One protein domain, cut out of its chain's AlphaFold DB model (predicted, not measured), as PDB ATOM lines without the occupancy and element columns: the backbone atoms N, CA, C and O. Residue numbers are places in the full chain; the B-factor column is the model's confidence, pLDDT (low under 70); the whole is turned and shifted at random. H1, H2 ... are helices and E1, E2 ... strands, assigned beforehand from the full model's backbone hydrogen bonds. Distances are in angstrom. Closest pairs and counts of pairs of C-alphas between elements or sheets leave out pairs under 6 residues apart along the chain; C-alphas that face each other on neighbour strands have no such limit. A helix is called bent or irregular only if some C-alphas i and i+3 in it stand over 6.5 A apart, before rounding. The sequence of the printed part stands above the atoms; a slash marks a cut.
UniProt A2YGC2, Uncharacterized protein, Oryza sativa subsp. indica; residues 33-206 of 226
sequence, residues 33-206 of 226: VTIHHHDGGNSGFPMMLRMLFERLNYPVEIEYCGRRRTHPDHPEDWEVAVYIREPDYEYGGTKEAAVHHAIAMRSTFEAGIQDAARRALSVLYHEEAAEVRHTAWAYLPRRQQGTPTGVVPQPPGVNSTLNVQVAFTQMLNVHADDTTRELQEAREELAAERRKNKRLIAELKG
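Overview. This is residues 33 to 206 of the 226 residues of an uncharacterized protein of Oryza sativa subsp. indica (UniProt A2YGC2). A strongly twisted sheet of four strands has helix H2 laid across one face and H1 beside H2, while one very long helix, H5, runs past this body on the far side of H2, apart from both the sheet and H2. H5 makes the longest axis, and residues 195 to 206, of which 195 to 205 belong to H5, stick out beyond the body. The printed part has 174 residues, with five named helices and four named strands in the order E1 H1 E2 E3 E4 H2 H3 H4 H5. The sheet's order is E1 E2 E3 E4, antiparallel throughout, and the class is mixed, helices and strands. The whole is loose, with a radius of gyration of the C-alphas of 19.7 A, and only just flat, spanning 72 by 48 by 25 A.

Along the chain. Find C-alpha 33 at (24.677, -11.398, -22.846), where E1 begins; it runs through residues 33 to 38, 16.5 A. Next come H1, residues 44 to 56, 19.0 A, and E2, residues 61 to 71, 32.6 A. E3, residues 74 to 88, covers 41.3 A, and E4, residues 93 to 101, covers 23.2 A and bends by 54 degrees at residue 97. Look for H2 from C-alpha 109 at (11.334, -11.197, -23.282) through residue 127, 27.0 A. H3, residues 129 to 132, and H4, residues 136 to 139, are short; H4 is irregular, with C-alphas 136 and 139 7.4 A apart. H5, residues 160 to 205, runs 67.2 A to C-alpha 205 at (39.476, -35.198, -32.788).

Arrangement. E2, E3 and E4 form a meander, each strand the antiparallel neighbour of the one before, with hairpins E2 and E3, and E3 and E4. Look for N 36 and O 66 at 2.8 A between E1 and E2, N 65 and O 81 at 2.9 A between E2 and E3, and N 84 and O 98 at 2.9 A between E3 and E4. H1 and H2 on one face of the sheet make two layers. H2 lies over E2, E3 and E4 at a height of 7.8 A, across the strands; its closest C-alphas with E3 are Gly 112 and Val 80, 5.1 A. H1, with residues 44 to 49 alone, touches H2, closest at the C-alphas of Pro 46 and Ala 117, 5.3 A, the same way at a shallow tilt of 34 degrees, only just short of steep. H3 and H4 are close but not clearly touching, as are H4 and H5, whose closest C-alphas, Tyr 139 and Val 166, are 7.0 A apart. In H1 and H5 every O i to N i+4 pair is within hydrogen-bond range, in H2 14 of 15; H3 and H4 are too short for such a pair.

Size, cuts and confidence. The farthest C-alphas, Gly 157 and Gly 206, are 73.3 A apart. The printed part has no cut. The link from H4 to H5, 20 residues, is long; in it residues 142 to 143 pair antiparallel with 150 to 151. Confidence is under 70 at residues 146 to 160.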
ATOM      1  N   VAL A  33      25.730 -11.827 -23.770       91.25
ATOM      2  CA  VAL A  33      24.677 -11.398 -22.846       91.25
ATOM      3  C   VAL A  33      24.404  -9.913 -23.042       91.25
ATOM      4  O   VAL A  33      25.312  -9.094 -22.931       91.25
ATOM      5  N   THR A  34      23.148  -9.558 -23.310       92.25
ATOM      6  CA  THR A  34      22.694  -8.158 -23.374       92.25
ATOM      7  C   THR A  34      21.569  -7.921 -22.375       92.25
ATOM      8  O   THR A  34      20.719  -8.789 -22.183       92.25
ATOM      9  N   ILE A  35      21.577  -6.760 -21.719       95.00
ATOM     10  CA  ILE A  35      20.577  -6.387 -20.712       95.00
ATOM     11  C   ILE A  35      19.566  -5.436 -21.349       95.00
ATOM     12  O   ILE A  35      19.948  -4.449 -21.975       95.00
ATOM     13  N   HIS A  36      18.283  -5.745 -21.187       94.94
ATOM     14  CA  HIS A  36      17.163  -4.963 -21.702       94.94
ATOM     15  C   HIS A  36      16.262  -4.537 -20.555       94.94
ATOM     16  O   HIS A  36      15.984  -5.327 -19.656       94.94
ATOM     17  N   HIS A  37      15.772  -3.305 -20.625       96.00
ATOM     18  CA  HIS A  37      14.875  -2.718 -19.638       96.00
ATOM     19  C   HIS A  37      13.514  -2.452 -20.285       96.00
ATOM     20  O   HIS A  37      13.445  -2.029 -21.441       96.00
ATOM     21  N   HIS A  38      12.431  -2.714 -19.560       94.75
ATOM     22  CA  HIS A  38      11.064  -2.497 -20.027       94.75
ATOM     23  C   HIS A  38      10.155  -2.118 -18.860       94.75
ATOM     24  O   HIS A  38      10.280  -2.643 -17.761       94.75
ATOM     25  N   ASP A  39       9.167  -1.266 -19.107       93.12
ATOM     26  CA  ASP A  39       8.140  -0.899 -18.122       93.12
ATOM     27  C   ASP A  39       7.073  -1.993 -17.876       93.12
ATOM     28  O   ASP A  39       6.207  -1.835 -17.017       93.12
ATOM     29  N   GLY A  40       7.099  -3.105 -18.623       89.06
ATOM     30  CA  GLY A  40       6.102  -4.183 -18.607       89.06
ATOM     31  C   GLY A  40       4.878  -4.010 -19.518       89.06
ATOM     32  O   GLY A  40       4.091  -4.946 -19.630       89.06
ATOM     33  N   GLY A  41       4.688  -2.858 -20.176       90.38
ATOM     34  CA  GLY A  41       3.543  -2.607 -21.066       90.38
ATOM     35  C   GLY A  41       2.169  -2.622 -20.370       90.38
ATOM     36  O   GLY A  41       2.072  -2.716 -19.152       90.38
ATOM     37  N   ASN A  42       1.069  -2.500 -21.120       88.31
ATOM     38  CA  ASN A  42      -0.288  -2.332 -20.560       88.31
ATOM     39  C   ASN A  42      -1.191  -3.562 -20.753       88.31
ATOM     40  O   ASN A  42      -2.374  -3.426 -21.056       88.31
ATOM     41  N   SER A  43      -0.649  -4.771 -20.607       89.81
ATOM     42  CA  SER A  43      -1.404  -6.017 -20.785       89.81
ATOM     43  C   SER A  43      -1.018  -7.086 -19.759       89.81
ATOM     44  O   SER A  43       0.046  -7.031 -19.141       89.81
ATOM     45  N   GLY A  44      -1.896  -8.074 -19.563       92.44
ATOM     46  CA  GLY A  44      -1.608  -9.273 -18.769       92.44
ATOM     47  C   GLY A  44      -1.274  -9.012 -17.294       92.44
ATOM     48  O   GLY A  44      -1.872  -8.154 -16.640       92.44
ATOM     49  N   PHE A  45      -0.328  -9.788 -16.759       94.06
ATOM     50  CA  PHE A  45       0.117  -9.694 -15.367       94.06
ATOM     51  C   PHE A  45       0.813  -8.366 -15.019       94.06
ATOM     52  O   PHE A  45       0.514  -7.844 -13.944       94.06
ATOM     53  N   PRO A  46       1.658  -7.761 -15.879       95.94
ATOM     54  CA  PRO A  46       2.234  -6.441 -15.611       95.94
ATOM     55  C   PRO A  46       1.196  -5.352 -15.341       95.94
ATOM     56  O   PRO A  46       1.349  -4.568 -14.404       95.94
ATOM     57  N   MET A  47       0.103  -5.342 -16.110       95.19
ATOM     58  CA  MET A  47      -1.002  -4.410 -15.885       95.19
ATOM     59  C   MET A  47      -1.672  -4.656 -14.528       95.19
ATOM     60  O   MET A  47      -1.887  -3.713 -13.771       95.19
ATOM     61  N   MET A  48      -1.965  -5.917 -14.188       93.25
ATOM     62  CA  MET A  48      -2.559  -6.259 -12.889       93.25
ATOM     63  C   MET A  48      -1.654  -5.874 -11.712       93.25
ATOM     64  O   MET A  48      -2.156  -5.415 -10.689       93.25
ATOM     65  N   LEU A  49      -0.335  -6.019 -11.861       93.44
ATOM     66  CA  LEU A  49       0.641  -5.617 -10.849       93.44
ATOM     67  C   LEU A  49       0.611  -4.104 -10.603       93.44
ATOM     68  O   LEU A  49       0.563  -3.684  -9.449       93.44
ATOM     69  N   ARG A  50       0.551  -3.284 -11.661       94.12
ATOM     70  CA  ARG A  50       0.390  -1.827 -11.501       94.12
ATOM     71  C   ARG A  50      -0.931  -1.461 -10.836       94.12
ATOM     72  O   ARG A  50      -0.926  -0.703  -9.873       94.12
ATOM     73  N   MET A  51      -2.039  -2.055 -11.282       92.56
ATOM     74  CA  MET A  51      -3.358  -1.808 -10.683       92.56
ATOM     75  C   MET A  51      -3.397  -2.149  -9.187       92.56
ATOM     76  O   MET A  51      -4.099  -1.488  -8.421       92.56
ATOM     77  N   LEU A  52      -2.659  -3.178  -8.757       90.62
ATOM     78  CA  LEU A  52      -2.543  -3.528  -7.344       90.62
ATOM     79  C   LEU A  52      -1.838  -2.421  -6.550       90.62
ATOM     80  O   LEU A  52      -2.374  -1.969  -5.543       90.62
ATOM     81  N   PHE A  53      -0.677  -1.952  -7.008       91.69
ATOM     82  CA  PHE A  53       0.056  -0.885  -6.319       91.69
ATOM     83  C   PHE A  53      -0.700   0.449  -6.312       91.69
ATOM     84  O   PHE A  53      -0.746   1.118  -5.278       91.69
ATOM     85  N   GLU A  54      -1.385   0.785  -7.408       90.69
ATOM     86  CA  GLU A  54      -2.312   1.921  -7.461       90.69
ATOM     87  C   GLU A  54      -3.429   1.777  -6.418       90.69
ATOM     88  O   GLU A  54      -3.756   2.724  -5.706       90.69
ATOM     89  N   ARG A  55      -3.996   0.573  -6.267       88.56
ATOM     90  CA  ARG A  55      -5.063   0.306  -5.292       88.56
ATOM     91  C   ARG A  55      -4.593   0.417  -3.843       88.56
ATOM     92  O   ARG A  55      -5.406   0.797  -2.991       88.56
ATOM     93  N   LEU A  56      -3.343   0.041  -3.577       87.12
ATOM     94  CA  LEU A  56      -2.703   0.111  -2.263       87.12
ATOM     95  C   LEU A  56      -2.179   1.520  -1.938       87.12
ATOM     96  O   LEU A  56      -1.801   1.767  -0.797       87.12
ATOM     97  N   ASN A  57      -2.195   2.461  -2.896       87.56
ATOM     98  CA  ASN A  57      -1.582   3.788  -2.754       87.56
ATOM     99  C   ASN A  57      -0.100   3.713  -2.339       87.56
ATOM    100  O   ASN A  57       0.402   4.575  -1.615       87.56
ATOM    101  N   TYR A  58       0.607   2.682  -2.800       88.25
ATOM    102  CA  TYR A  58       2.038   2.529  -2.571       88.25
ATOM    103  C   TYR A  58       2.785   3.127  -3.764       88.25
ATOM    104  O   TYR A  58       2.703   2.573  -4.864       88.25
ATOM    105  N   PRO A  59       3.482   4.266  -3.592       88.25
ATOM    106  CA  PRO A  59       4.247   4.857  -4.674       88.25
ATOM    107  C   PRO A  59       5.461   3.968  -4.942       88.25
ATOM    108  O   PRO A  59       6.418   3.987  -4.176       88.25
ATOM    109  N   VAL A  60       5.408   3.173  -6.008       92.56
ATOM    110  CA  VAL A  60       6.515   2.315  -6.436       92.56
ATOM    111  C   VAL A  60       6.786   2.486  -7.923       92.56
ATOM    112  O   VAL A  60       5.882   2.747  -8.718       92.56
ATOM    113  N   GLU A  61       8.042   2.304  -8.295       93.81
ATOM    114  CA  GLU A  61       8.475   2.121  -9.672       93.81
ATOM    115  C   GLU A  61       8.591   0.620  -9.957       93.81
ATOM    116  O   GLU A  61       9.126  -0.136  -9.144       93.81
ATOM    117  N   ILE A  62       8.075   0.187 -11.108       95.38
ATOM    118  CA  ILE A  62       8.126  -1.210 -11.543       95.38
ATOM    119  C   ILE A  62       8.924  -1.269 -12.835       95.38
ATOM    120  O   ILE A  62       8.482  -0.758 -13.864       95.38
ATOM    121  N   GLU A  63      10.075  -1.927 -12.784       96.38
ATOM    122  CA  GLU A  63      10.952  -2.116 -13.934       96.38
ATOM    123  C   GLU A  63      11.170  -3.604 -14.197       96.38
ATOM    124  O   GLU A  63      11.432  -4.385 -13.285       96.38
ATOM    125  N   TYR A  64      11.095  -4.006 -15.460       96.75
ATOM    126  CA  TYR A  64      11.431  -5.350 -15.903       96.75
ATOM    127  C   TYR A  64      12.795  -5.336 -16.568       96.75
ATOM    128  O   TYR A  64      13.028  -4.588 -17.516       96.75
ATOM    129  N   CYS A  65      13.679  -6.205 -16.096       97.06
ATOM    130  CA  CYS A  65      15.021  -6.364 -16.628       97.06
ATOM    131  C   CYS A  65      15.170  -7.773 -17.200       97.06
ATOM    132  O   CYS A  65      14.866  -8.764 -16.530       97.06
ATOM    133  N   GLY A  66      15.602  -7.853 -18.456       95.75
ATOM    134  CA  GLY A  66      15.829  -9.091 -19.187       95.75
ATOM    135  C   GLY A  66      17.289  -9.239 -19.589       95.75
ATOM    136  O   GLY A  66      17.821  -8.396 -20.308       95.75
ATOM    137  N   ARG A  67      17.929 -10.335 -19.182       95.25
ATOM    138  CA  ARG A  67      19.213 -10.781 -19.727       95.25
ATOM    139  C   ARG A  67      18.933 -11.690 -20.918       95.25
ATOM    140  O   ARG A  67      18.482 -12.821 -20.748       95.25
ATOM    141  N   ARG A  68      19.195 -11.183 -22.119       94.12
ATOM    142  CA  ARG A  68      19.137 -11.933 -23.376       94.12
ATOM    143  C   ARG A  68      20.456 -12.658 -23.579       94.12
ATOM    144  O   ARG A  68      21.487 -11.980 -23.634       94.12
ATOM    145  N   ARG A  69      20.433 -13.983 -23.728       90.38
ATOM    146  CA  ARG A  69      21.630 -14.776 -24.033       90.38
ATOM    147  C   ARG A  69      21.509 -15.359 -25.433       90.38
ATOM    148  O   ARG A  69      20.510 -15.984 -25.788       90.38
ATOM    149  N   THR A  70      22.534 -15.136 -26.245       88.94
ATOM    150  CA  THR A  70      22.627 -15.680 -27.600       88.94
ATOM    151  C   THR A  70      23.942 -16.424 -27.783       88.94
ATOM    152  O   THR A  70      24.979 -16.038 -27.240       88.94
ATOM    153  N   HIS A  71      23.892 -17.510 -28.550       84.50
ATOM    154  CA  HIS A  71      25.053 -18.301 -28.943       84.50
ATOM    155  C   HIS A  71      24.774 -18.915 -30.326       84.50
ATOM    156  O   HIS A  71      23.651 -19.349 -30.565       84.50
ATOM    157  N   PRO A  72      25.766 -19.007 -31.236       82.00
ATOM    158  CA  PRO A  72      25.572 -19.580 -32.574       82.00
ATOM    159  C   PRO A  72      24.915 -20.975 -32.636       82.00
ATOM    160  O   PRO A  72      24.109 -21.227 -33.527       82.00
ATOM    161  N   ASP A  73      25.209 -21.863 -31.680       80.00
ATOM    162  CA  ASP A  73      24.710 -23.246 -31.652       80.00
ATOM    163  C   ASP A  73      23.484 -23.459 -30.752       80.00
ATOM    164  O   ASP A  73      22.956 -24.574 -30.666       80.00
ATOM    165  N   HIS A  74      23.052 -22.427 -30.025       81.38
ATOM    166  CA  HIS A  74      21.986 -22.546 -29.037       81.38
ATOM    167  C   HIS A  74      20.847 -21.579 -29.355       81.38
ATOM    168  O   HIS A  74      21.078 -20.477 -29.850       81.38
ATOM    169  N   PRO A  75      19.592 -21.979 -29.084       85.62
ATOM    170  CA  PRO A  75      18.486 -21.048 -29.192       85.62
ATOM    171  C   PRO A  75      18.688 -19.893 -28.213       85.62
ATOM    172  O   PRO A  75      19.206 -20.078 -27.112       85.62
ATOM    173  N   GLU A  76      18.240 -18.717 -28.629       90.06
ATOM    174  CA  GLU A  76      18.167 -17.548 -27.766       90.06
ATOM    175  C   GLU A  76      17.270 -17.817 -26.555       90.06
ATOM    176  O   GLU A  76      16.183 -18.396 -26.681       90.06
ATOM    177  N   ASP A  77      17.713 -17.345 -25.393       92.19
ATOM    178  CA  ASP A  77      16.941 -17.384 -24.165       92.19
ATOM    179  C   ASP A  77      16.963 -16.036 -23.421       92.19
ATOM    180  O   ASP A  77      17.771 -15.135 -23.667       92.19
ATOM    181  N   TRP A  78      15.978 -15.888 -22.541       94.50
ATOM    182  CA  TRP A  78      15.734 -14.703 -21.740       94.50
ATOM    183  C   TRP A  78      15.577 -15.104 -20.281       94.50
ATOM    184  O   TRP A  78      14.638 -15.820 -19.917       94.50
ATOM    185  N   GLU A  79      16.465 -14.591 -19.438       94.00
ATOM    186  CA  GLU A  79      16.287 -14.553 -17.990       94.00
ATOM    187  C   GLU A  79      15.671 -13.201 -17.626       94.00
ATOM    188  O   GLU A  79      16.218 -12.157 -17.974       94.00
ATOM    189  N   VAL A  80      14.518 -13.204 -16.957       96.38
ATOM    190  CA  VAL A  80      13.755 -11.976 -16.700       96.38
ATOM    191  C   VAL A  80      13.405 -11.855 -15.228       96.38
ATOM    192  O   VAL A  80      12.966 -12.822 -14.600       96.38
ATOM    193  N   ALA A  81      13.553 -10.646 -14.697       96.62
ATOM    194  CA  ALA A  81      13.122 -10.284 -13.360       96.62
ATOM    195  C   ALA A  81      12.344  -8.968 -13.369       96.62
ATOM    196  O   ALA A  81      12.567  -8.100 -14.214       96.62
ATOM    197  N   VAL A  82      11.437  -8.828 -12.407       96.81
ATOM    198  CA  VAL A  82      10.777  -7.564 -12.085       96.81
ATOM    199  C   VAL A  82      11.380  -6.991 -10.810       96.81
ATOM    200  O   VAL A  82      11.516  -7.698  -9.811       96.81
ATOM    201  N   TYR A  83      11.733  -5.715 -10.874       95.56
ATOM    202  CA  TYR A  83      12.271  -4.901  -9.800       95.56
ATOM    203  C   TYR A  83      11.175  -3.945  -9.350       95.56
ATOM    204  O   TYR A  83      10.658  -3.158 -10.143       95.56
ATOM    205  N   ILE A  84      10.814  -4.030  -8.075       95.12
ATOM    206  CA  ILE A  84       9.892  -3.105  -7.424       95.12
ATOM    207  C   ILE A  84      10.751  -2.173  -6.582       95.12
ATOM    208  O   ILE A  84      11.423  -2.622  -5.647       95.12
ATOM    209  N   ARG A  85      10.747  -0.885  -6.920       94.69
ATOM    210  CA  ARG A  85      11.524   0.134  -6.215       94.69
ATOM    211  C   ARG A  85      10.611   1.116  -5.509       94.69
ATOM    212  O   ARG A  85       9.632   1.585  -6.077       94.69
ATOM    213  N   GLU A  86      10.948   1.435  -4.273       93.75
ATOM    214  CA  GLU A  86      10.248   2.432  -3.468       93.75
ATOM    215  C   GLU A  86      11.095   3.715  -3.368       93.75
ATOM    216  O   GLU A  86      12.326   3.642  -3.451       93.75
ATOM    217  N   PRO A  87      10.481   4.897  -3.197       92.69
ATOM    218  CA  PRO A  87      11.207   6.136  -2.971       92.69
ATOM    219  C   PRO A  87      12.101   6.041  -1.733       92.69
ATOM    220  O   PRO A  87      11.662   5.655  -0.647       92.69
ATOM    221  N   ASP A  88      13.356   6.443  -1.892       92.38
ATOM    222  CA  ASP A  88      14.286   6.637  -0.792       92.38
ATOM    223  C   ASP A  88      14.285   8.116  -0.395       92.38
ATOM    224  O   ASP A  88      14.939   8.959  -1.017       92.38
ATOM    225  N   TYR A  89      13.502   8.434   0.637       88.12
ATOM    226  CA  TYR A  89      13.389   9.792   1.168       88.12
ATOM    227  C   TYR A  89      14.607  10.229   1.995       88.12
ATOM    228  O   TYR A  89      14.754  11.423   2.244       88.12
ATOM    229  N   GLU A  90      15.458   9.295   2.432       90.75
ATOM    230  CA  GLU A  90      16.650   9.600   3.229       90.75
ATOM    231  C   GLU A  90      17.810  10.033   2.326       90.75
ATOM    232  O   GLU A  90      18.465  11.040   2.602       90.75
ATOM    233  N   TYR A  91      18.013   9.323   1.213       90.19
ATOM    234  CA  TYR A  91      19.133   9.560   0.294       90.19
ATOM    235  C   TYR A  91      18.734  10.237  -1.025       90.19
ATOM    236  O   TYR A  91      19.607  10.584  -1.818       90.19
ATOM    237  N   GLY A  92      17.440  10.481  -1.255       80.81
ATOM    238  CA  GLY A  92      16.949  11.179  -2.444       80.81
ATOM    239  C   GLY A  92      17.109  10.345  -3.716       80.81
ATOM    240  O   GLY A  92      17.833  10.735  -4.630       80.81
ATOM    241  N   GLY A  93      16.427   9.200  -3.779       89.12
ATOM    242  CA  GLY A  93      16.477   8.284  -4.920       89.12
ATOM    243  C   GLY A  93      15.380   7.225  -4.872       89.12
ATOM    244  O   GLY A  93      14.294   7.466  -4.344       89.12
ATOM    245  N   THR A  94      15.664   6.044  -5.413       90.75
ATOM    246  CA  THR A  94      14.827   4.852  -5.253       90.75
ATOM    247  C   THR A  94      15.659   3.721  -4.661       90.75
ATOM    248  O   THR A  94      16.851   3.600  -4.944       90.75
ATOM    249  N   LYS A  95      15.038   2.898  -3.818       92.19
ATOM    250  CA  LYS A  95      15.645   1.693  -3.245       92.19
ATOM    251  C   LYS A  95      14.880   0.461  -3.694       92.19
ATOM    252  O   LYS A  95      13.659   0.497  -3.851       92.19
ATOM    253  N   GLU A  96      15.594  -0.636  -3.905       92.31
ATOM    254  CA  GLU A  96      14.982  -1.910  -4.272       92.31
ATOM    255  C   GLU A  96      14.201  -2.470  -3.078       92.31
ATOM    256  O   GLU A  96      14.771  -2.830  -2.046       92.31
ATOM    257  N   ALA A  97      12.877  -2.519  -3.213       90.38
ATOM    258  CA  ALA A  97      11.990  -3.076  -2.200       90.38
ATOM    259  C   ALA A  97      11.898  -4.597  -2.344       90.38
ATOM    260  O   ALA A  97      11.992  -5.320  -1.350       90.38
ATOM    261  N   ALA A  98      11.735  -5.070  -3.584       90.56
ATOM    262  CA  ALA A  98      11.612  -6.482  -3.916       90.56
ATOM    263  C   ALA A  98      12.069  -6.774  -5.352       90.56
ATOM    264  O   ALA A  98      11.936  -5.939  -6.248       90.56
ATOM    265  N   VAL A  99      12.560  -7.997  -5.570       93.75
ATOM    266  CA  VAL A  99      12.934  -8.521  -6.890       93.75
ATOM    267  C   VAL A  99      12.321  -9.906  -7.061       93.75
ATOM    268  O   VAL A  99      12.437 -10.759  -6.177       93.75
ATOM    269  N   HIS A 100      11.668 -10.146  -8.199       93.69
ATOM    270  CA  HIS A 100      11.065 -11.442  -8.513       93.69
ATOM    271  C   HIS A 100      11.483 -11.934  -9.896       93.69
ATOM    272  O   HIS A 100      11.198 -11.301 -10.911       93.69
ATOM    273  N   HIS A 101      12.106 -13.108  -9.929       92.25
ATOM    274  CA  HIS A 101      12.562 -13.754 -11.157       92.25
ATOM    275  C   HIS A 101      11.480 -14.661 -11.750       92.25
ATOM    276  O   HIS A 101      10.775 -15.373 -11.018       92.25
ATOM    277  N   ALA A 102      11.402 -14.703 -13.079       91.81
ATOM    278  CA  ALA A 102      10.703 -15.769 -13.785       91.81
ATOM    279  C   ALA A 102      11.223 -17.147 -13.319       91.81
ATOM    280  O   ALA A 102      12.373 -17.288 -12.905       91.81
ATOM    281  N   ILE A 103      10.359 -18.167 -13.318       87.19
ATOM    282  CA  ILE A 103      10.726 -19.515 -12.837       87.19
ATOM    283  C   ILE A 103      11.733 -20.185 -13.775       87.19
ATOM    284  O   ILE A 103      12.580 -20.942 -13.318       87.19
ATOM    285  N   ALA A 104      11.618 -19.914 -15.071       89.31
ATOM    286  CA  ALA A 104      12.411 -20.536 -16.113       89.31
ATOM    287  C   ALA A 104      12.842 -19.495 -17.139       89.31
ATOM    288  O   ALA A 104      12.170 -18.474 -17.325       89.31
ATOM    289  N   MET A 105      13.909 -19.810 -17.866       90.69
ATOM    290  CA  MET A 105      14.302 -19.030 -19.031       90.69
ATOM    291  C   MET A 105      13.237 -19.165 -20.126       90.69
ATOM    292  O   MET A 105      12.678 -20.246 -20.376       90.69
ATOM    293  N   ARG A 106      12.924 -18.056 -20.793       92.50
ATOM    294  CA  ARG A 106      11.914 -18.005 -21.857       92.50
ATOM    295  C   ARG A 106      12.554 -17.705 -23.201       92.50
ATOM    296  O   ARG A 106      13.625 -17.131 -23.277       92.50
ATOM    297  N   SER A 107      11.883 -18.098 -24.278       92.12
ATOM    298  CA  SER A 107      12.334 -17.805 -25.644       92.12
ATOM    299  C   SER A 107      12.083 -16.354 -26.058       92.12
ATOM    300  O   SER A 107      12.584 -15.917 -27.085       92.12
ATOM    301  N   THR A 108      11.261 -15.617 -25.305       94.44
ATOM    302  CA  THR A 108      10.924 -14.217 -25.576       94.44
ATOM    303  C   THR A 108      10.954 -13.403 -24.289       94.44
ATOM    304  O   THR A 108      10.587 -13.901 -23.218       94.44
ATOM    305  N   PHE A 109      11.328 -12.128 -24.409       95.12
ATOM    306  CA  PHE A 109      11.334 -11.197 -23.282       95.12
ATOM    307  C   PHE A 109       9.929 -11.029 -22.680       95.12
ATOM    308  O   PHE A 109       9.759 -11.119 -21.467       95.12
ATOM    309  N   GLU A 110       8.904 -10.887 -23.527       95.69
ATOM    310  CA  GLU A 110       7.510 -10.714 -23.102       95.69
ATOM    311  C   GLU A 110       7.001 -11.883 -22.245       95.69
ATOM    312  O   GLU A 110       6.375 -11.661 -21.210       95.69
ATOM    313  N   ALA A 111       7.307 -13.131 -22.615       94.12
ATOM    314  CA  ALA A 111       6.904 -14.287 -21.815       94.12
ATOM    315  C   ALA A 111       7.580 -14.282 -20.434       94.12
ATOM    316  O   ALA A 111       6.939 -14.597 -19.431       94.12
ATOM    317  N   GLY A 112       8.853 -13.880 -20.368       94.50
ATOM    318  CA  GLY A 112       9.557 -13.718 -19.097       94.50
ATOM    319  C   GLY A 112       8.990 -12.575 -18.245       94.50
ATOM    320  O   GLY A 112       8.864 -12.733 -17.034       94.50
ATOM    321  N   ILE A 113       8.567 -11.466 -18.866       96.38
ATOM    322  CA  ILE A 113       7.876 -10.354 -18.191       96.38
ATOM    323  C   ILE A 113       6.572 -10.845 -17.551       96.38
ATOM    324  O   ILE A 113       6.322 -10.568 -16.377       96.38
ATOM    325  N   GLN A 114       5.758 -11.606 -18.289       95.19
ATOM    326  CA  GLN A 114       4.502 -12.155 -17.768       95.19
ATOM    327  C   GLN A 114       4.740 -13.083 -16.571       95.19
ATOM    328  O   GLN A 114       4.029 -12.988 -15.570       95.19
ATOM    329  N   ASP A 115       5.759 -13.940 -16.635       92.94
ATOM    330  CA  ASP A 115       6.105 -14.837 -15.532       92.94
ATOM    331  C   ASP A 115       6.627 -14.104 -14.299       92.94
ATOM    332  O   ASP A 115       6.188 -14.393 -13.182       92.94
ATOM    333  N   ALA A 116       7.546 -13.155 -14.487       94.44
ATOM    334  CA  ALA A 116       8.092 -12.350 -13.401       94.44
ATOM    335  C   ALA A 116       6.977 -11.547 -12.708       94.44
ATOM    336  O   ALA A 116       6.854 -11.593 -11.482       94.44
ATOM    337  N   ALA A 117       6.096 -10.908 -13.488       95.25
ATOM    338  CA  ALA A 117       4.937 -10.179 -12.976       95.25
ATOM    339  C   ALA A 117       3.955 -11.088 -12.226       95.25
ATOM    340  O   ALA A 117       3.513 -10.753 -11.127       95.25
ATOM    341  N   ARG A 118       3.628 -12.264 -12.781       91.44
ATOM    342  CA  ARG A 118       2.754 -13.251 -12.125       91.44
ATOM    343  C   ARG A 118       3.331 -13.703 -10.786       91.44
ATOM    344  O   ARG A 118       2.588 -13.855  -9.810       91.44
ATOM    345  N   ARG A 119       4.650 -13.910 -10.725       89.00
ATOM    346  CA  ARG A 119       5.334 -14.331  -9.502       89.00
ATOM    347  C   ARG A 119       5.340 -13.228  -8.450       89.00
ATOM    348  O   ARG A 119       5.017 -13.520  -7.301       89.00
ATOM    349  N   ALA A 120       5.625 -11.988  -8.848       92.19
ATOM    350  CA  ALA A 120       5.538 -10.822  -7.972       92.19
ATOM    351  C   ALA A 120       4.128 -10.654  -7.397       92.19
ATOM    352  O   ALA A 120       3.960 -10.591  -6.185       92.19
ATOM    353  N   LEU A 121       3.103 -10.698  -8.254       90.75
ATOM    354  CA  LEU A 121       1.699 -10.631  -7.845       90.75
ATOM    355  C   LEU A 121       1.342 -11.691  -6.803       90.75
ATOM    356  O   LEU A 121       0.748 -11.379  -5.775       90.75
ATOM    357  N   SER A 122       1.724 -12.944  -7.050       86.06
ATOM    358  CA  SER A 122       1.412 -14.054  -6.143       86.06
ATOM    359  C   SER A 122       2.028 -13.854  -4.753       86.06
ATOM    360  O   SER A 122       1.391 -14.195  -3.755       86.06
ATOM    361  N   VAL A 123       3.247 -13.303  -4.687       86.88
ATOM    362  CA  VAL A 123       3.933 -12.988  -3.424       86.88
ATOM    363  C   VAL A 123       3.289 -11.789  -2.733       86.88
ATOM    364  O   VAL A 123       2.893 -11.899  -1.575       86.88
ATOM    365  N   LEU A 124       3.055 -10.697  -3.457       86.25
ATOM    366  CA  LEU A 124       2.438  -9.490  -2.904       86.25
ATOM    367  C   LEU A 124       1.028  -9.744  -2.367       86.25
ATOM    368  O   LEU A 124       0.673  -9.225  -1.314       86.25
ATOM    369  N   TYR A 125       0.216 -10.587  -3.015       82.94
ATOM    370  CA  TYR A 125      -1.095 -10.945  -2.458       82.94
ATOM    371  C   TYR A 125      -1.002 -11.705  -1.138       82.94
ATOM    372  O   TYR A 125      -1.941 -11.660  -0.338       82.94
ATOM    373  N   HIS A 126       0.077 -12.461  -0.934       82.38
ATOM    374  CA  HIS A 126       0.317 -13.140   0.328       82.38
ATOM    375  C   HIS A 126       0.715 -12.141   1.420       82.38
ATOM    376  O   HIS A 126       0.165 -12.209   2.515       82.38
ATOM    377  N   GLU A 127       1.611 -11.208   1.106       84.69
ATOM    378  CA  GLU A 127       2.105 -10.190   2.042       84.69
ATOM    379  C   GLU A 127       1.005  -9.192   2.427       84.69
ATOM    380  O   GLU A 127       0.697  -9.018   3.604       84.69
ATOM    381  N   GLU A 128       0.299  -8.646   1.438       83.12
ATOM    382  CA  GLU A 128      -0.764  -7.647   1.616       83.12
ATOM    383  C   GLU A 128      -2.142  -8.288   1.840       83.12
ATOM    384  O   GLU A 128      -3.198  -7.679   1.640       83.12
ATOM    385  N   ALA A 129      -2.154  -9.554   2.263       78.88
ATOM    386  CA  ALA A 129      -3.347 -10.377   2.389       78.88
ATOM    387  C   ALA A 129      -4.466  -9.722   3.209       78.88
ATOM    388  O   ALA A 129      -5.645  -9.926   2.896       78.88
ATOM    389  N   ALA A 130      -4.097  -8.980   4.254       81.94
ATOM    390  CA  ALA A 130      -5.014  -8.292   5.156       81.94
ATOM    391  C   ALA A 130      -5.684  -7.070   4.508       81.94
ATOM    392  O   ALA A 130      -6.866  -6.827   4.764       81.94
ATOM    393  N   GLU A 131      -4.964  -6.360   3.642       83.44
ATOM    394  CA  GLU A 131      -5.442  -5.166   2.941       83.44
ATOM    395  C   GLU A 131      -6.344  -5.545   1.760       83.44
ATOM    396  O   GLU A 131      -7.420  -4.974   1.559       83.44
ATOM    397  N   VAL A 132      -5.981  -6.597   1.017       82.94
ATOM    398  CA  VAL A 132      -6.738  -7.003  -0.178       82.94
ATOM    399  C   VAL A 132      -7.966  -7.874   0.116       82.94
ATOM    400  O   VAL A 132      -8.786  -8.082  -0.781       82.94
ATOM    401  N   ARG A 133      -8.148  -8.369   1.351       80.12
ATOM    402  CA  ARG A 133      -9.221  -9.326   1.718       80.12
ATOM    403  C   ARG A 133     -10.648  -8.845   1.439       80.12
ATOM    404  O   ARG A 133     -11.532  -9.670   1.245       80.12
ATOM    405  N   HIS A 134     -10.867  -7.531   1.423       79.94
ATOM    406  CA  HIS A 134     -12.184  -6.909   1.216       79.94
ATOM    407  C   HIS A 134     -12.376  -6.380  -0.209       79.94
ATOM    408  O   HIS A 134     -13.291  -5.606  -0.477       79.94
ATOM    409  N   THR A 135     -11.481  -6.747  -1.123       81.88
ATOM    410  CA  THR A 135     -11.456  -6.242  -2.497       81.88
ATOM    411  C   THR A 135     -11.707  -7.363  -3.504       81.88
ATOM    412  O   THR A 135     -11.709  -8.543  -3.154       81.88
ATOM    413  N   ALA A 136     -11.861  -7.008  -4.783       79.38
ATOM    414  CA  ALA A 136     -11.961  -7.985  -5.871       79.38
ATOM    415  C   ALA A 136     -10.735  -8.922  -5.970       79.38
ATOM    416  O   ALA A 136     -10.833 -10.008  -6.534       79.38
ATOM    417  N   TRP A 137      -9.602  -8.533  -5.380       78.06
ATOM    418  CA  TRP A 137      -8.341  -9.273  -5.390       78.06
ATOM    419  C   TRP A 137      -8.264 -10.371  -4.311       78.06
ATOM    420  O   TRP A 137      -7.288 -11.116  -4.241       78.06
ATOM    421  N   ALA A 138      -9.293 -10.505  -3.463       77.06
ATOM    422  CA  ALA A 138      -9.276 -11.398  -2.307       77.06
ATOM    423  C   ALA A 138      -9.049 -12.882  -2.662       77.06
ATOM    424  O   ALA A 138      -8.424 -13.597  -1.880       77.06
ATOM    425  N   TYR A 139      -9.502 -13.331  -3.833       75.94
ATOM    426  CA  TYR A 139      -9.532 -14.751  -4.215       75.94
ATOM    427  C   TYR A 139      -8.475 -15.146  -5.244       75.94
ATOM    428  O   TYR A 139      -8.578 -16.206  -5.861       75.94
ATOM    429  N   LEU A 140      -7.470 -14.299  -5.461       75.81
ATOM    430  CA  LEU A 140      -6.375 -14.655  -6.349       75.81
ATOM    431  C   LEU A 140      -5.407 -15.645  -5.695       75.81
ATOM    432  O   LEU A 140      -5.249 -15.626  -4.470       75.81
ATOM    433  N   PRO A 141      -4.738 -16.485  -6.506       75.94
ATOM    434  CA  PRO A 141      -3.644 -17.322  -6.047       75.94
ATOM    435  C   PRO A 141      -2.563 -16.524  -5.327       75.94
ATOM    436  O   PRO A 141      -2.060 -15.533  -5.853       75.94
ATOM    437  N   ARG A 142      -2.210 -16.964  -4.117       79.06
ATOM    438  CA  ARG A 142      -1.177 -16.341  -3.283       79.06
ATOM    439  C   ARG A 142      -0.072 -17.340  -3.034       79.06
ATOM    440  O   ARG A 142      -0.325 -18.538  -2.985       79.06
ATOM    441  N   ARG A 143       1.148 -16.873  -2.839       75.12
ATOM    442  CA  ARG A 143       2.307 -17.725  -2.585       75.12
ATOM    443  C   ARG A 143       3.188 -17.035  -1.564       75.12
ATOM    444  O   ARG A 143       3.556 -15.890  -1.774       75.12
ATOM    445  N   GLN A 144       3.560 -17.726  -0.493       74.75
ATOM    446  CA  GLN A 144       4.591 -17.195   0.387       74.75
ATOM    447  C   GLN A 144       5.921 -17.157  -0.380       74.75
ATOM    448  O   GLN A 144       6.238 -18.051  -1.175       74.75
ATOM    449  N   GLN A 145       6.709 -16.101  -0.191       71.06
ATOM    450  CA  GLN A 145       8.031 -16.033  -0.801       71.06
ATOM    451  C   GLN A 145       8.856 -17.271  -0.402       71.06
ATOM    452  O   GLN A 145       8.763 -17.772   0.714       71.06
ATOM    453  N   GLY A 146       9.612 -17.831  -1.349       66.12
ATOM    454  CA  GLY A 146      10.395 -19.053  -1.123       66.12
ATOM    455  C   GLY A 146       9.622 -20.385  -1.110       66.12
ATOM    456  O   GLY A 146      10.241 -21.413  -1.366       66.12
ATOM    457  N   THR A 147       8.296 -20.424  -0.931       64.81
ATOM    458  CA  THR A 147       7.559 -21.706  -0.844       64.81
ATOM    459  C   THR A 147       7.034 -22.179  -2.199       64.81
ATOM    460  O   THR A 147       6.386 -21.389  -2.879       64.81
ATOM    461  N   PRO A 148       7.216 -23.443  -2.620       59.97
ATOM    462  CA  PRO A 148       6.686 -23.924  -3.903       59.97
ATOM    463  C   PRO A 148       5.149 -23.919  -3.951       59.97
ATOM    464  O   PRO A 148       4.569 -23.735  -5.014       59.97
ATOM    465  N   THR A 149       4.489 -24.052  -2.802       59.66
ATOM    466  CA  THR A 149       3.033 -24.150  -2.691       59.66
ATOM    467  C   THR A 149       2.360 -22.786  -2.570       59.66
ATOM    468  O   THR A 149       2.676 -22.005  -1.672       59.66
ATOM    469  N   GLY A 150       1.381 -22.527  -3.438       63.25
ATOM    470  CA  GLY A 150       0.443 -21.417  -3.281       63.25
ATOM    471  C   GLY A 150      -0.735 -21.772  -2.369       63.25
ATOM    472  O   GLY A 150      -1.098 -22.940  -2.246       63.25
ATOM    473  N   VAL A 151      -1.354 -20.765  -1.755       66.31
ATOM    474  CA  VAL A 151      -2.586 -20.840  -0.955       66.31
ATOM    475  C   VAL A 151      -3.618 -19.900  -1.569       66.31
ATOM    476  O   VAL A 151      -3.275 -18.780  -1.947       66.31
ATOM    477  N   VAL A 152      -4.887 -20.315  -1.637       62.44
ATOM    478  CA  VAL A 152      -5.986 -19.400  -1.985       62.44
ATOM    479  C   VAL A 152      -6.959 -19.281  -0.823       62.44
ATOM    480  O   VAL A 152      -7.426 -20.305  -0.319       62.44
ATOM    481  N   PRO A 153      -7.276 -18.056  -0.368       64.94
ATOM    482  CA  PRO A 153      -8.283 -17.865   0.662       64.94
ATOM    483  C   PRO A 153      -9.647 -18.363   0.183       64.94
ATOM    484  O   PRO A 153     -10.080 -18.045  -0.926       64.94
ATOM    485  N   GLN A 154     -10.343 -19.109   1.038       64.69
ATOM    486  CA  GLN A 154     -11.727 -19.491   0.781       64.69
ATOM    487  C   GLN A 154     -12.670 -18.355   1.210       64.69
ATOM    488  O   GLN A 154     -12.525 -17.836   2.322       64.69
ATOM    489  N   PRO A 155     -13.647 -17.966   0.374       60.44
ATOM    490  CA  PRO A 155     -14.684 -17.029   0.777       60.44
ATOM    491  C   PRO A 155     -15.485 -17.558   1.981       60.44
ATOM    492  O   PRO A 155     -16.034 -18.663   1.907       60.44
ATOM    493  N   PRO A 156     -15.641 -16.790   3.075       57.91
ATOM    494  CA  PRO A 156     -16.568 -17.167   4.133       57.91
ATOM    495  C   PRO A 156     -18.014 -17.037   3.628       57.91
ATOM    496  O   PRO A 156     -18.440 -15.971   3.192       57.91
ATOM    497  N   GLY A 157     -18.781 -18.129   3.695       61.91
ATOM    498  CA  GLY A 157     -20.231 -18.115   3.451       61.91
ATOM    499  C   GLY A 157     -20.685 -18.079   1.985       61.91
ATOM    500  O   GLY A 157     -21.838 -17.732   1.737       61.91
ATOM    501  N   VAL A 158     -19.832 -18.438   1.014       62.38
ATOM    502  CA  VAL A 158     -20.175 -18.387  -0.423       62.38
ATOM    503  C   VAL A 158     -20.392 -19.776  -1.036       62.38
ATOM    504  O   VAL A 158     -19.830 -20.779  -0.601       62.38
ATOM    505  N   ASN A 159     -21.254 -19.784  -2.059       67.25
ATOM    506  CA  ASN A 159     -21.569 -20.837  -3.023       67.25
ATOM    507  C   ASN A 159     -20.440 -21.872  -3.206       67.25
ATOM    508  O   ASN A 159     -19.348 -21.534  -3.664       67.25
ATOM    509  N   SER A 160     -20.730 -23.145  -2.915       68.44
ATOM    510  CA  SER A 160     -19.783 -24.264  -3.035       68.44
ATOM    511  C   SER A 160     -19.121 -24.360  -4.415       68.44
ATOM    512  O   SER A 160     -17.977 -24.797  -4.509       68.44
ATOM    513  N   THR A 161     -19.794 -23.902  -5.476       71.19
ATOM    514  CA  THR A 161     -19.222 -23.858  -6.832       71.19
ATOM    515  C   THR A 161     -18.062 -22.869  -6.964       71.19
ATOM    516  O   THR A 161     -17.066 -23.203  -7.601       71.19
ATOM    517  N   LEU A 162     -18.125 -21.704  -6.303       77.19
ATOM    518  CA  LEU A 162     -17.016 -20.743  -6.286       77.19
ATOM    519  C   LEU A 162     -15.803 -21.331  -5.557       77.19
ATOM    520  O   LEU A 162     -14.681 -21.188  -6.030       77.19
ATOM    521  N   ASN A 163     -16.025 -22.063  -4.461       74.56
ATOM    522  CA  ASN A 163     -14.942 -22.718  -3.720       74.56
ATOM    523  C   ASN A 163     -14.224 -23.774  -4.571       74.56
ATOM    524  O   ASN A 163     -12.996 -23.837  -4.556       74.56
ATOM    525  N   VAL A 164     -14.973 -24.570  -5.344       78.50
ATOM    526  CA  VAL A 164     -14.391 -25.556  -6.270       78.50
ATOM    527  C   VAL A 164     -13.592 -24.863  -7.372       78.50
ATOM    528  O   VAL A 164     -12.479 -25.289  -7.665       78.50
ATOM    529  N   GLN A 165     -14.114 -23.780  -7.953       81.75
ATOM    530  CA  GLN A 165     -13.409 -23.041  -9.002       81.75
ATOM    531  C   GLN A 165     -12.114 -22.407  -8.483       81.75
ATOM    532  O   GLN A 165     -11.074 -22.534  -9.121       81.75
ATOM    533  N   VAL A 166     -12.158 -21.786  -7.304       78.31
ATOM    534  CA  VAL A 166     -10.989 -21.193  -6.643       78.31
ATOM    535  C   VAL A 166      -9.919 -22.254  -6.349       78.31
ATOM    536  O   VAL A 166      -8.750 -22.057  -6.686       78.31
ATOM    537  N   ALA A 167     -10.312 -23.407  -5.799       77.38
ATOM    538  CA  ALA A 167      -9.398 -24.524  -5.552       77.38
ATOM    539  C   ALA A 167      -8.811 -25.094  -6.855       77.38
ATOM    540  O   ALA A 167      -7.616 -25.373  -6.932       77.38
ATOM    541  N   PHE A 168      -9.618 -25.216  -7.911       82.50
ATOM    542  CA  PHE A 168      -9.146 -25.665  -9.219       82.50
ATOM    543  C   PHE A 168      -8.130 -24.686  -9.824       82.50
ATOM    544  O   PHE A 168      -7.074 -25.103 -10.295       82.50
ATOM    545  N   THR A 169      -8.382 -23.375  -9.745       83.75
ATOM    546  CA  THR A 169      -7.428 -22.348 -10.183       83.75
ATOM    547  C   THR A 169      -6.126 -22.399  -9.382       83.75
ATOM    548  O   THR A 169      -5.056 -22.236  -9.969       83.75
ATOM    549  N   GLN A 170      -6.175 -22.671  -8.074       78.62
ATOM    550  CA  GLN A 170      -4.972 -22.899  -7.264       78.62
ATOM    551  C   GLN A 170      -4.142 -24.061  -7.807       78.62
ATOM    552  O   GLN A 170      -2.945 -23.905  -8.042       78.62
ATOM    553  N   MET A 171      -4.786 -25.210  -8.026       80.88
ATOM    554  CA  MET A 171      -4.124 -26.414  -8.526       80.88
ATOM    555  C   MET A 171      -3.499 -26.175  -9.899       80.88
ATOM    556  O   MET A 171      -2.359 -26.573 -10.119       80.88
ATOM    557  N   LEU A 172      -4.199 -25.472 -10.794       85.81
ATOM    558  CA  LEU A 172      -3.655 -25.107 -12.102       85.81
ATOM    559  C   LEU A 172      -2.422 -24.203 -11.995       85.81
ATOM    560  O   LEU A 172      -1.479 -24.394 -12.753       85.81
ATOM    561  N   ASN A 173      -2.402 -23.244 -11.064       83.44
ATOM    562  CA  ASN A 173      -1.240 -22.370 -10.879       83.44
ATOM    563  C   ASN A 173      -0.029 -23.133 -10.340       83.44
ATOM    564  O   ASN A 173       1.069 -22.960 -10.860       83.44
ATOM    565  N   VAL A 174      -0.232 -23.998  -9.342       81.38
ATOM    566  CA  VAL A 174       0.844 -24.852  -8.811       81.38
ATOM    567  C   VAL A 174       1.365 -25.785  -9.903       81.38
ATOM    568  O   VAL A 174       2.567 -25.854 -10.127       81.38
ATOM    569  N   HIS A 175       0.472 -26.422 -10.662       85.50
ATOM    570  CA  HIS A 175       0.872 -27.303 -11.754       85.50
ATOM    571  C   HIS A 175       1.620 -26.560 -12.876       85.50
ATOM    572  O   HIS A 175       2.597 -27.076 -13.413       85.50
ATOM    573  N   ALA A 176       1.211 -25.333 -13.218       85.38
ATOM    574  CA  ALA A 176       1.927 -24.500 -14.184       85.38
ATOM    575  C   ALA A 176       3.339 -24.128 -13.694       85.38
ATOM    576  O   ALA A 176       4.281 -24.103 -14.489       85.38
ATOM    577  N   ASP A 177       3.504 -23.874 -12.394       84.19
ATOM    578  CA  ASP A 177       4.814 -23.616 -11.789       84.19
ATOM    579  C   ASP A 177       5.703 -24.861 -11.811       84.19
ATOM    580  O   ASP A 177       6.878 -24.764 -12.162       84.19
ATOM    581  N   ASP A 178       5.145 -26.020 -11.461       85.69
ATOM    582  CA  ASP A 178       5.868 -27.291 -11.426       85.69
ATOM    583  C   ASP A 178       6.310 -27.719 -12.824       85.69
ATOM    584  O   ASP A 178       7.493 -27.951 -13.046       85.69
ATOM    585  N   THR A 179       5.403 -27.689 -13.801       89.19
ATOM    586  CA  THR A 179       5.731 -27.986 -15.207       89.19
ATOM    587  C   THR A 179       6.767 -27.020 -15.782       89.19
ATOM    588  O   THR A 179       7.641 -27.428 -16.545       89.19
ATOM    589  N   THR A 180       6.711 -25.736 -15.409       88.81
ATOM    590  CA  THR A 180       7.717 -24.750 -15.832       88.81
ATOM    591  C   THR A 180       9.086 -25.050 -15.216       88.81
ATOM    592  O   THR A 180      10.099 -24.892 -15.897       88.81
ATOM    593  N   ARG A 181       9.128 -25.504 -13.959       88.06
ATOM    594  CA  ARG A 181      10.364 -25.891 -13.269       88.06
ATOM    595  C   ARG A 181      10.969 -27.165 -13.852       88.06
ATOM    596  O   ARG A 181      12.135 -27.147 -14.216       88.06
ATOM    597  N   GLU A 182      10.173 -28.215 -14.027       90.50
ATOM    598  CA  GLU A 182      10.621 -29.473 -14.641       90.50
ATOM    599  C   GLU A 182      11.177 -29.238 -16.054       90.50
ATOM    600  O   GLU A 182      12.210 -29.787 -16.432       90.50
ATOM    601  N   LEU A 183      10.535 -28.363 -16.838       89.94
ATOM    602  CA  LEU A 183      11.036 -27.989 -18.160       89.94
ATOM    603  C   LEU A 183      12.383 -27.258 -18.088       89.94
ATOM    604  O   LEU A 183      13.222 -27.439 -18.971       89.94
ATOM    605  N   GLN A 184      12.579 -26.410 -17.079       89.19
ATOM    606  CA  GLN A 184      13.841 -25.706 -16.870       89.19
ATOM    607  C   GLN A 184      14.956 -26.680 -16.477       89.19
ATOM    608  O   GLN A 184      16.015 -26.654 -17.097       89.19
ATOM    609  N   GLU A 185      14.687 -27.591 -15.543       89.44
ATOM    610  CA  GLU A 185      15.624 -28.642 -15.126       89.44
ATOM    611  C   GLU A 185      16.038 -29.519 -16.321       89.44
ATOM    612  O   GLU A 185      17.226 -29.724 -16.573       89.44
ATOM    613  N   ALA A 186      15.076 -29.947 -17.145       89.69
ATOM    614  CA  ALA A 186      15.355 -30.727 -18.352       89.69
ATOM    615  C   ALA A 186      16.196 -29.953 -19.388       89.69
ATOM    616  O   ALA A 186      17.009 -30.538 -20.108       89.69
ATOM    617  N   ARG A 187      16.016 -28.628 -19.491       86.44
ATOM    618  CA  ARG A 187      16.832 -27.774 -20.372       86.44
ATOM    619  C   ARG A 187      18.261 -27.638 -19.863       86.44
ATOM    620  O   ARG A 187      19.182 -27.674 -20.677       86.44
ATOM    621  N   GLU A 188      18.441 -27.500 -18.557       86.50
ATOM    622  CA  GLU A 188      19.755 -27.436 -17.916       86.50
ATOM    623  C   GLU A 188      20.515 -28.755 -18.080       86.50
ATOM    624  O   GLU A 188      21.686 -28.746 -18.471       86.50
ATOM    625  N   GLU A 189      19.838 -29.892 -17.899       88.81
ATOM    626  CA  GLU A 189      20.408 -31.217 -18.149       88.81
ATOM    627  C   GLU A 189      20.798 -31.388 -19.623       88.81
ATOM    628  O   GLU A 189      21.930 -31.767 -19.934       88.81
ATOM    629  N   LEU A 190      19.913 -31.017 -20.556       88.06
ATOM    630  CA  LEU A 190      20.216 -31.062 -21.988       88.06
ATOM    631  C   LEU A 190      21.406 -30.161 -22.352       88.06
ATOM    632  O   LEU A 190      22.234 -30.538 -23.185       88.06
ATOM    633  N   ALA A 191      21.512 -28.977 -21.747       82.88
ATOM    634  CA  ALA A 191      22.648 -28.085 -21.940       82.88
ATOM    635  C   ALA A 191      23.944 -28.700 -21.386       82.88
ATOM    636  O   ALA A 191      24.976 -28.665 -22.057       82.88
ATOM    637  N   ALA A 192      23.900 -29.318 -20.203       84.31
ATOM    638  CA  ALA A 192      25.036 -30.025 -19.618       84.31
ATOM    639  C   ALA A 192      25.498 -31.206 -20.489       84.31
ATOM    640  O   ALA A 192      26.694 -31.347 -20.748       84.31
ATOM    641  N   GLU A 193      24.574 -32.013 -21.011       87.31
ATOM    642  CA  GLU A 193      24.904 -33.131 -21.902       87.31
ATOM    643  C   GLU A 193      25.470 -32.660 -23.244       87.31
ATOM    644  O   GLU A 193      26.447 -33.224 -23.741       87.31
ATOM    645  N   ARG A 194      24.943 -31.570 -23.813       84.44
ATOM    646  CA  ARG A 194      25.530 -30.949 -25.012       84.44
ATOM    647  C   ARG A 194      26.962 -30.479 -24.762       84.44
ATOM    648  O   ARG A 194      27.823 -30.728 -25.606       84.44
ATOM    649  N   ARG A 195      27.237 -29.873 -23.600       80.56
ATOM    650  CA  ARG A 195      28.598 -29.477 -23.188       80.56
ATOM    651  C   ARG A 195      29.528 -30.692 -23.097       80.56
ATOM    652  O   ARG A 195      30.628 -30.664 -23.650       80.56
ATOM    653  N   LYS A 196      29.085 -31.787 -22.467       85.06
ATOM    654  CA  LYS A 196      29.857 -33.043 -22.388       85.06
ATOM    655  C   LYS A 196      30.129 -33.638 -23.769       85.06
ATOM    656  O   LYS A 196      31.257 -34.032 -24.050       85.06
ATOM    657  N   ASN A 197      29.125 -33.663 -24.642       86.25
ATOM    658  CA  ASN A 197      29.252 -34.215 -25.988       86.25
ATOM    659  C   ASN A 197      30.232 -33.394 -26.847       86.25
ATOM    660  O   ASN A 197      31.147 -33.966 -27.435       86.25
ATOM    661  N   LYS A 198      30.130 -32.054 -26.827       82.62
ATOM    662  CA  LYS A 198      31.101 -31.158 -27.489       82.62
ATOM    663  C   LYS A 198      32.539 -31.453 -27.041       82.62
ATOM    664  O   LYS A 198      33.430 -31.572 -27.878       82.62
ATOM    665  N   ARG A 199      32.759 -31.644 -25.735       81.56
ATOM    666  CA  ARG A 199      34.076 -32.001 -25.181       81.56
ATOM    667  C   ARG A 199      34.579 -33.358 -25.648       81.56
ATOM    668  O   ARG A 199      35.725 -33.452 -26.069       81.56
ATOM    669  N   LEU A 200      33.728 -34.380 -25.607       86.00
ATOM    670  CA  LEU A 200      34.091 -35.723 -26.057       86.00
ATOM    671  C   LEU A 200      34.463 -35.723 -27.548       86.00
ATOM    672  O   LEU A 200      35.430 -36.362 -27.951       86.00
ATOM    673  N   ILE A 201      33.723 -34.976 -28.372       85.50
ATOM    674  CA  ILE A 201      34.027 -34.817 -29.798       85.50
ATOM    675  C   ILE A 201      35.380 -34.121 -29.995       85.50
ATOM    676  O   ILE A 201      36.156 -34.567 -30.839       85.50
ATOM    677  N   ALA A 202      35.675 -33.065 -29.232       84.19
ATOM    678  CA  ALA A 202      36.960 -32.371 -29.299       84.19
ATOM    679  C   ALA A 202      38.126 -33.292 -28.894       84.19
ATOM    680  O   ALA A 202      39.135 -33.355 -29.596       84.19
ATOM    681  N   GLU A 203      37.953 -34.085 -27.831       84.75
ATOM    682  CA  GLU A 203      38.940 -35.072 -27.378       84.75
ATOM    683  C   GLU A 203      39.198 -36.154 -28.438       84.75
ATOM    684  O   GLU A 203      40.349 -36.434 -28.772       84.75
ATOM    685  N   LEU A 204      38.138 -36.703 -29.046       87.19
ATOM    686  CA  LEU A 204      38.251 -37.703 -30.114       87.19
ATOM    687  C   LEU A 204      38.949 -37.165 -31.371       87.19
ATOM    688  O   LEU A 204      39.585 -37.934 -32.093       87.19
ATOM    689  N   LYS A 205      38.829 -35.864 -31.648       87.19
ATOM    690  CA  LYS A 205      39.476 -35.198 -32.788       87.19
ATOM    691  C   LYS A 205      40.889 -34.692 -32.480       87.19
ATOM    692  O   LYS A 205      41.582 -34.277 -33.406       87.19
ATOM    693  N   GLY A 206      41.323 -34.729 -31.217       80.75
ATOM    694  CA  GLY A 206      42.583 -34.125 -30.779       80.75
ATOM    695  C   GLY A 206      42.588 -32.593 -30.872       80.75
ATOM    696  O   GLY A 206      43.655 -31.992 -30.998       80.75
TER     697      GLY A 206